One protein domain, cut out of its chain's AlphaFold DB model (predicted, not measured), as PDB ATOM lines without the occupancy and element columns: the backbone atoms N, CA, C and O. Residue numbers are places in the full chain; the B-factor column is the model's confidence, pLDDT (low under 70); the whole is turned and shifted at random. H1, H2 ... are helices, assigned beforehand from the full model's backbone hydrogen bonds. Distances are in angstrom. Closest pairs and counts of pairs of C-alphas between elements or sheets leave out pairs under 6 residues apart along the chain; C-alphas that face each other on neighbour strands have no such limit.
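AT A GLANCE: This is residues 26 to 77 of the 77 residues of an uncharacterized protein of Helicobacter ganmani (UniProt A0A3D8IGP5). One long helix, H2, makes the length of this model, and the short helix H1 folds back beside its first turn, giving a very uneven V, a helical hairpin with one long and one short leg. Most of the long leg sticks out with nothing beside it: residues 54 to 77 stand free, of which 54 to 74 belong to H2, and before H1 residues 28 to 33 stick out as well. The printed part has 52 residues with two named helices, H1 then H2, and no named strand; the class is all helix. The whole is extended, with a radius of gyration of the C-alphas of 16.6 A, and flat, spanning 51 by 28 by 9 A.

IN THESE COORDINATES: Find C-alpha 47 at (194.067, 287.433, 240.400); from there H2, residues 47 to 74, runs 40.2 A to C-alpha 74 at (186.315, 279.515, 201.804). Then go back to C-alpha 34 at (179.917, 289.576, 235.053), where H1, residues 34 to 43, begins; it is 14.3 A long.

HOW THE PARTS SIT: Look at the beginning of H2: it touches H1 with residues 47 to 50 alone, and the closest C-alphas are those of Ser 41 and Leu 50, 6.8 A apart. The two helices form a hairpin and run opposite ways at a steep tilt of 37 degrees, only just more than shallow. Their centres are 21.0 A apart. In H1 and H2 every O i to N i+4 pair is within hydrogen-bond range.

THE WHOLE: The two C-alphas farthest apart are those of Lys 44 and Glu 77, at 51.6 A. The link from H1 to H2 is tight, with 3 residues, and the printed part has no cut. Read the B-factor column: the mean pLDDT of the printed part is 83.2, and residues 72 to 77 are under 70.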
ATOM      1  N   LEU A  26     171.501 293.690 233.072       93.50
ATOM      2  CA  LEU A  26     171.479 292.834 234.260       93.50
ATOM      3  C   LEU A  26     171.893 293.613 235.514       93.50
ATOM      4  O   LEU A  26     171.217 293.510 236.536       93.50
ATOM      5  N   TYR A  27     172.933 294.445 235.411       89.06
ATOM      6  CA  TYR A  27     173.365 295.335 236.488       89.06
ATOM      7  C   TYR A  27     172.254 296.306 236.914       89.06
ATOM      8  O   TYR A  27     171.972 296.444 238.102       89.06
ATOM      9  N   HIS A  28     171.559 296.929 235.957       92.06
ATOM     10  CA  HIS A  28     170.457 297.852 236.244       92.06
ATOM     11  C   HIS A  28     169.303 297.191 237.015       92.06
ATOM     12  O   HIS A  28     168.706 297.822 237.884       92.06
ATOM     13  N   PHE A  29     169.013 295.916 236.738       94.25
ATOM     14  CA  PHE A  29     167.982 295.147 237.443       94.25
ATOM     15  C   PHE A  29     168.481 294.443 238.717       94.25
ATOM     16  O   PHE A  29     167.717 293.702 239.333       94.25
ATOM     17  N   GLY A  30     169.741 294.646 239.120       88.94
ATOM     18  CA  GLY A  30     170.331 293.975 240.282       88.94
ATOM     19  C   GLY A  30     170.443 292.454 240.120       88.94
ATOM     20  O   GLY A  30     170.440 291.722 241.109       88.94
ATOM     21  N   LEU A  31     170.493 291.966 238.879       90.12
ATOM     22  CA  LEU A  31     170.648 290.551 238.565       90.12
ATOM     23  C   LEU A  31     172.135 290.161 238.527       90.12
ATOM     24  O   LEU A  31     172.983 291.004 238.205       90.12
ATOM     25  N   PRO A  32     172.463 288.879 238.788       88.75
ATOM     26  CA  PRO A  32     173.828 288.383 238.666       88.75
ATOM     27  C   PRO A  32     174.419 288.709 237.293       88.75
ATOM     28  O   PRO A  32     173.840 288.376 236.258       88.75
ATOM     29  N   ASN A  33     175.575 289.370 237.288       89.31
ATOM     30  CA  ASN A  33     176.254 289.806 236.076       89.31
ATOM     31  C   ASN A  33     177.778 289.708 236.232       89.31
ATOM     32  O   ASN A  33     178.328 289.593 237.334       89.31
ATOM     33  N   SER A  34     178.469 289.749 235.098       84.75
ATOM     34  CA  SER A  34     179.917 289.576 235.053       84.75
ATOM     35  C   SER A  34     180.674 290.810 235.545       84.75
ATOM     36  O   SER A  34     181.811 290.672 235.983       84.75
ATOM     37  N   ILE A  35     180.072 292.005 235.497       81.88
ATOM     38  CA  ILE A  35     180.714 293.251 235.947       81.88
ATOM     39  C   ILE A  35     180.927 293.201 237.461       81.88
ATOM     40  O   ILE A  35     182.051 293.407 237.920       81.88
ATOM     41  N   ASP A  36     179.887 292.862 238.221       85.12
ATOM     42  CA  ASP A  36     179.978 292.736 239.678       85.12
ATOM     43  C   ASP A  36     180.959 291.637 240.084       85.12
ATOM     44  O   ASP A  36     181.788 291.843 240.968       85.12
ATOM     45  N   SER A  37     180.940 290.512 239.365       81.81
ATOM     46  CA  SER A  37     181.854 289.391 239.605       81.81
ATOM     47  C   SER A  37     183.320 289.799 239.400       81.81
ATOM     48  O   SER A  37     184.177 289.494 240.225       81.81
ATOM     49  N   ILE A  38     183.616 290.544 238.328       83.69
ATOM     50  CA  ILE A  38     184.966 291.057 238.048       83.69
ATOM     51  C   ILE A  38     185.391 292.076 239.115       83.69
ATOM     52  O   ILE A  38     186.513 292.003 239.622       83.69
ATOM     53  N   LEU A  39     184.510 293.014 239.478       83.94
ATOM     54  CA  LEU A  39     184.787 294.029 240.501       83.94
ATOM     55  C   LEU A  39     185.042 293.402 241.876       83.94
ATOM     56  O   LEU A  39     185.932 293.847 242.603       83.94
ATOM     57  N   GLU A  40     184.289 292.366 242.232       86.94
ATOM     58  CA  GLU A  40     184.478 291.633 243.476       86.94
ATOM     59  C   GLU A  40     185.808 290.871 243.483       86.94
ATOM     60  O   GLU A  40     186.558 290.982 244.454       86.94
ATOM     61  N   SER A  41     186.166 290.197 242.383       84.56
ATOM     62  CA  SER A  41     187.473 289.539 242.248       84.56
ATOM     63  C   SER A  41     188.643 290.526 242.343       84.56
ATOM     64  O   SER A  41     189.662 290.200 242.954       84.56
ATOM     65  N   PHE A  42     188.506 291.756 241.824       83.19
ATOM     66  CA  PHE A  42     189.500 292.817 242.037       83.19
ATOM     67  C   PHE A  42     189.613 293.219 243.513       83.19
ATOM     68  O   PHE A  42     190.724 293.334 244.029       83.19
ATOM     69  N   ARG A  43     188.485 293.407 244.213       88.56
ATOM     70  CA  ARG A  43     188.484 293.761 245.646       88.56
ATOM     71  C   ARG A  43     189.099 292.669 246.512       88.56
ATOM     72  O   ARG A  43     189.830 292.979 247.448       88.56
ATOM     73  N   LYS A  44     188.808 291.407 246.199       90.44
ATOM     74  CA  LYS A  44     189.323 290.233 246.913       90.44
ATOM     75  C   LYS A  44     190.749 289.848 246.507       90.44
ATOM     76  O   LYS A  44     191.305 288.927 247.094       90.44
ATOM     77  N   GLN A  45     191.350 290.551 245.541       88.69
ATOM     78  CA  GLN A  45     192.678 290.253 244.989       88.69
ATOM     79  C   GLN A  45     192.799 288.815 244.447       88.69
ATOM     80  O   GLN A  45     193.862 288.194 244.477       88.69
ATOM     81  N   GLU A  46     191.707 288.276 243.907       89.00
ATOM     82  CA  GLU A  46     191.644 286.926 243.341       89.00
ATOM     83  C   GLU A  46     192.166 286.927 241.896       89.00
ATOM     84  O   GLU A  46     191.450 286.644 240.934       89.00
ATOM     85  N   TYR A  47     193.449 287.262 241.721       84.56
ATOM     86  CA  TYR A  47     194.067 287.433 240.400       84.56
ATOM     87  C   TYR A  47     194.006 286.178 239.518       84.56
ATOM     88  O   TYR A  47     194.005 286.290 238.292       84.56
ATOM     89  N   TYR A  48     193.923 284.986 240.115       85.44
ATOM     90  CA  TYR A  48     193.767 283.736 239.372       85.44
ATOM     91  C   TYR A  48     192.425 283.677 238.623       85.44
ATOM     92  O   TYR A  48     192.406 283.288 237.456       85.44
ATOM     93  N   LEU A  49     191.324 284.131 239.241       83.38
ATOM     94  CA  LEU A  49     190.017 284.226 238.579       83.38
ATOM     95  C   LEU A  49     190.062 285.251 237.456       83.38
ATOM     96  O   LEU A  49     189.608 284.973 236.350       83.38
ATOM     97  N   LEU A  50     190.671 286.408 237.717       83.75
ATOM     98  CA  LEU A  50     190.848 287.454 236.715       83.75
ATOM     99  C   LEU A  50     191.611 286.929 235.484       83.75
ATOM    100  O   LEU A  50     191.215 287.171 234.346       83.75
ATOM    101  N   CYS A  51     192.672 286.153 235.718       87.75
ATOM    102  CA  CYS A  51     193.467 285.521 234.670       87.75
ATOM    103  C   CYS A  51     192.639 284.516 233.851       87.75
ATOM    104  O   CYS A  51     192.680 284.548 232.622       87.75
ATOM    105  N   ILE A  52     191.829 283.681 234.514       88.06
ATOM    106  CA  ILE A  52     190.907 282.751 233.844       88.06
ATOM    107  C   ILE A  52     189.893 283.520 232.986       88.06
ATOM    108  O   ILE A  52     189.701 283.168 231.824       88.06
ATOM    109  N   TYR A  53     189.297 284.600 233.506       84.50
ATOM    110  CA  TYR A  53     188.360 285.435 232.748       84.50
ATOM    111  C   TYR A  53     188.991 285.991 231.467       84.50
ATOM    112  O   TYR A  53     188.411 285.862 230.385       84.50
ATOM    113  N   PHE A  54     190.193 286.567 231.564       86.56
ATOM    114  CA  PHE A  54     190.898 287.093 230.395       86.56
ATOM    115  C   PHE A  54     191.296 285.997 229.404       86.56
ATOM    116  O   PHE A  54     191.181 286.202 228.194       86.56
ATOM    117  N   LEU A  55     191.712 284.825 229.891       92.00
ATOM    118  CA  LEU A  55     192.077 283.694 229.041       92.00
ATOM    119  C   LEU A  55     190.861 283.162 228.274       92.00
ATOM    120  O   LEU A  55     190.926 283.011 227.054       92.00
ATOM    121  N   CYS A  56     189.726 282.965 228.949       89.44
ATOM    122  CA  CYS A  56     188.475 282.558 228.310       89.44
ATOM    123  C   CYS A  56     188.017 283.574 227.254       89.44
ATOM    124  O   CYS A  56     187.636 283.185 226.148       89.44
ATOM    125  N   TYR A  57     188.098 284.870 227.564       87.56
ATOM    126  CA  TYR A  57     187.746 285.930 226.623       87.56
ATOM    127  C   TYR A  57     188.672 285.955 225.397       87.56
ATOM    128  O   TYR A  57     188.203 286.070 224.262       87.56
ATOM    129  N   GLY A  58     189.979 285.767 225.599       89.06
ATOM    130  CA  GLY A  58     190.956 285.641 224.517       89.06
ATOM    131  C   GLY A  58     190.668 284.442 223.609       89.06
ATOM    132  O   GLY A  58     190.616 284.593 222.386       89.06
ATOM    133  N   CYS A  59     190.406 283.267 224.192       92.94
ATOM    134  CA  CYS A  59     190.027 282.065 223.446       92.94
ATOM    135  C   CYS A  59     188.738 282.270 222.640       92.94
ATOM    136  O   CYS A  59     188.680 281.876 221.476       92.94
ATOM    137  N   PHE A  60     187.728 282.922 223.219       89.62
ATOM    138  CA  PHE A  60     186.492 283.260 222.516       89.62
ATOM    139  C   PHE A  60     186.747 284.183 221.317       89.62
ATOM    140  O   PHE A  60     186.283 283.888 220.215       89.62
ATOM    141  N   CYS A  61     187.538 285.246 221.497       87.69
ATOM    142  CA  CYS A  61     187.930 286.146 220.410       87.69
ATOM    143  C   CYS A  61     188.650 285.396 219.280       87.69
ATOM    144  O   CYS A  61     188.349 285.606 218.103       87.69
ATOM    145  N   PHE A  62     189.571 284.496 219.633       88.50
ATOM    146  CA  PHE A  62     190.305 283.685 218.665       88.50
ATOM    147  C   PHE A  62     189.391 282.715 217.904       88.50
ATOM    148  O   PHE A  62     189.473 282.625 216.681       88.50
ATOM    149  N   LEU A  63     188.467 282.038 218.593       89.19
ATOM    150  CA  LEU A  63     187.480 281.162 217.956       89.19
ATOM    151  C   LEU A  63     186.552 281.937 217.016       89.19
ATOM    152  O   LEU A  63     186.284 281.477 215.908       89.19
ATOM    153  N   LEU A  64     186.103 283.129 217.412       85.81
ATOM    154  CA  LEU A  64     185.311 284.019 216.560       85.81
ATOM    155  C   LEU A  64     186.069 284.417 215.295       85.81
ATOM    156  O   LEU A  64     185.506 284.386 214.199       85.81
ATOM    157  N   TYR A  65     187.352 284.746 215.442       84.62
ATOM    158  CA  TYR A  65     188.232 285.015 214.314       84.62
ATOM    159  C   TYR A  65     188.374 283.800 213.396       84.62
ATOM    160  O   TYR A  65     188.238 283.955 212.186       84.62
ATOM    161  N   LEU A  66     188.574 282.595 213.935       85.50
ATOM    162  CA  LEU A  66     188.632 281.380 213.122       85.50
ATOM    163  C   LEU A  66     187.313 281.138 212.385       85.50
ATOM    164  O   LEU A  66     187.321 280.960 211.174       85.50
ATOM    165  N   ILE A  67     186.173 281.180 213.074       85.19
ATOM    166  CA  ILE A  67     184.864 280.899 212.471       85.19
ATOM    167  C   ILE A  67     184.552 281.896 211.353       85.19
ATOM    168  O   ILE A  67     184.149 281.492 210.264       85.19
ATOM    169  N   ILE A  68     184.732 283.192 211.603       80.06
ATOM    170  CA  ILE A  68     184.394 284.232 210.628       80.06
ATOM    171  C   ILE A  68     185.465 284.306 209.534       80.06
ATOM    172  O   ILE A  68     185.136 284.297 208.350       80.06
ATOM    173  N   GLY A  69     186.742 284.329 209.913       72.75
ATOM    174  CA  GLY A  69     187.874 284.434 208.995       72.75
ATOM    175  C   GLY A  69     187.990 283.237 208.052       72.75
ATOM    176  O   GLY A  69     188.099 283.429 206.843       72.75
ATOM    177  N   LEU A  70     187.889 282.002 208.565       72.31
ATOM    178  CA  LEU A  70     187.914 280.791 207.728       72.31
ATOM    179  C   LEU A  70     186.690 280.714 206.809       72.31
ATOM    180  O   LEU A  70     186.808 280.274 205.665       72.31
ATOM    181  N   LYS A  71     185.513 281.150 207.282       71.38
ATOM    182  CA  LYS A  71     184.288 281.152 206.472       71.38
ATOM    183  C   LYS A  71     184.386 282.099 205.281       71.38
ATOM    184  O   LYS A  71     183.877 281.759 204.219       71.38
ATOM    185  N   GLU A  72     185.017 283.259 205.439       65.88
ATOM    186  CA  GLU A  72     185.194 284.185 204.317       65.88
ATOM    187  C   GLU A  72     186.328 283.751 203.375       65.88
ATOM    188  O   GLU A  72     186.186 283.920 202.168       65.88
ATOM    189  N   MET A  73     187.399 283.109 203.871       60.62
ATOM    190  CA  MET A  73     188.429 282.526 202.989       60.62
ATOM    191  C   MET A  73     187.860 281.428 202.081       60.62
ATOM    192  O   MET A  73     188.156 281.418 200.894       60.62
ATOM    193  N   ARG A  74     186.969 280.570 202.599       64.38
ATOM    194  CA  ARG A  74     186.315 279.515 201.804       64.38
ATOM    195  C   ARG A  74     185.392 280.047 200.698       64.38
ATOM    196  O   ARG A  74     185.136 279.337 199.743       64.38
ATOM    197  N   LYS A  75     184.846 281.261 200.824       59.25
ATOM    198  CA  LYS A  75     183.989 281.862 199.779       59.25
ATOM    199  C   LYS A  75     184.783 282.537 198.657       59.25
ATOM    200  O   LYS A  75     184.174 283.007 197.700       59.25
ATOM    201  N   ALA A  76     186.095 282.690 198.833       57.25
ATOM    202  CA  ALA A  76     186.985 283.314 197.863       57.25
ATOM    203  C   ALA A  76     187.695 282.294 196.949       57.25
ATOM    204  O   ALA A  76     188.355 282.722 196.003       57.25
ATOM    205  N   GLU A  77     187.564 280.993 197.244       55.03
ATOM    206  CA  GLU A  77     187.898 279.854 196.367       55.03
ATOM    207  C   GLU A  77     186.683 279.457 195.518       55.03
ATOM    208  O   GLU A  77     186.894 279.121 194.333       55.03
TER     209      GLU A  77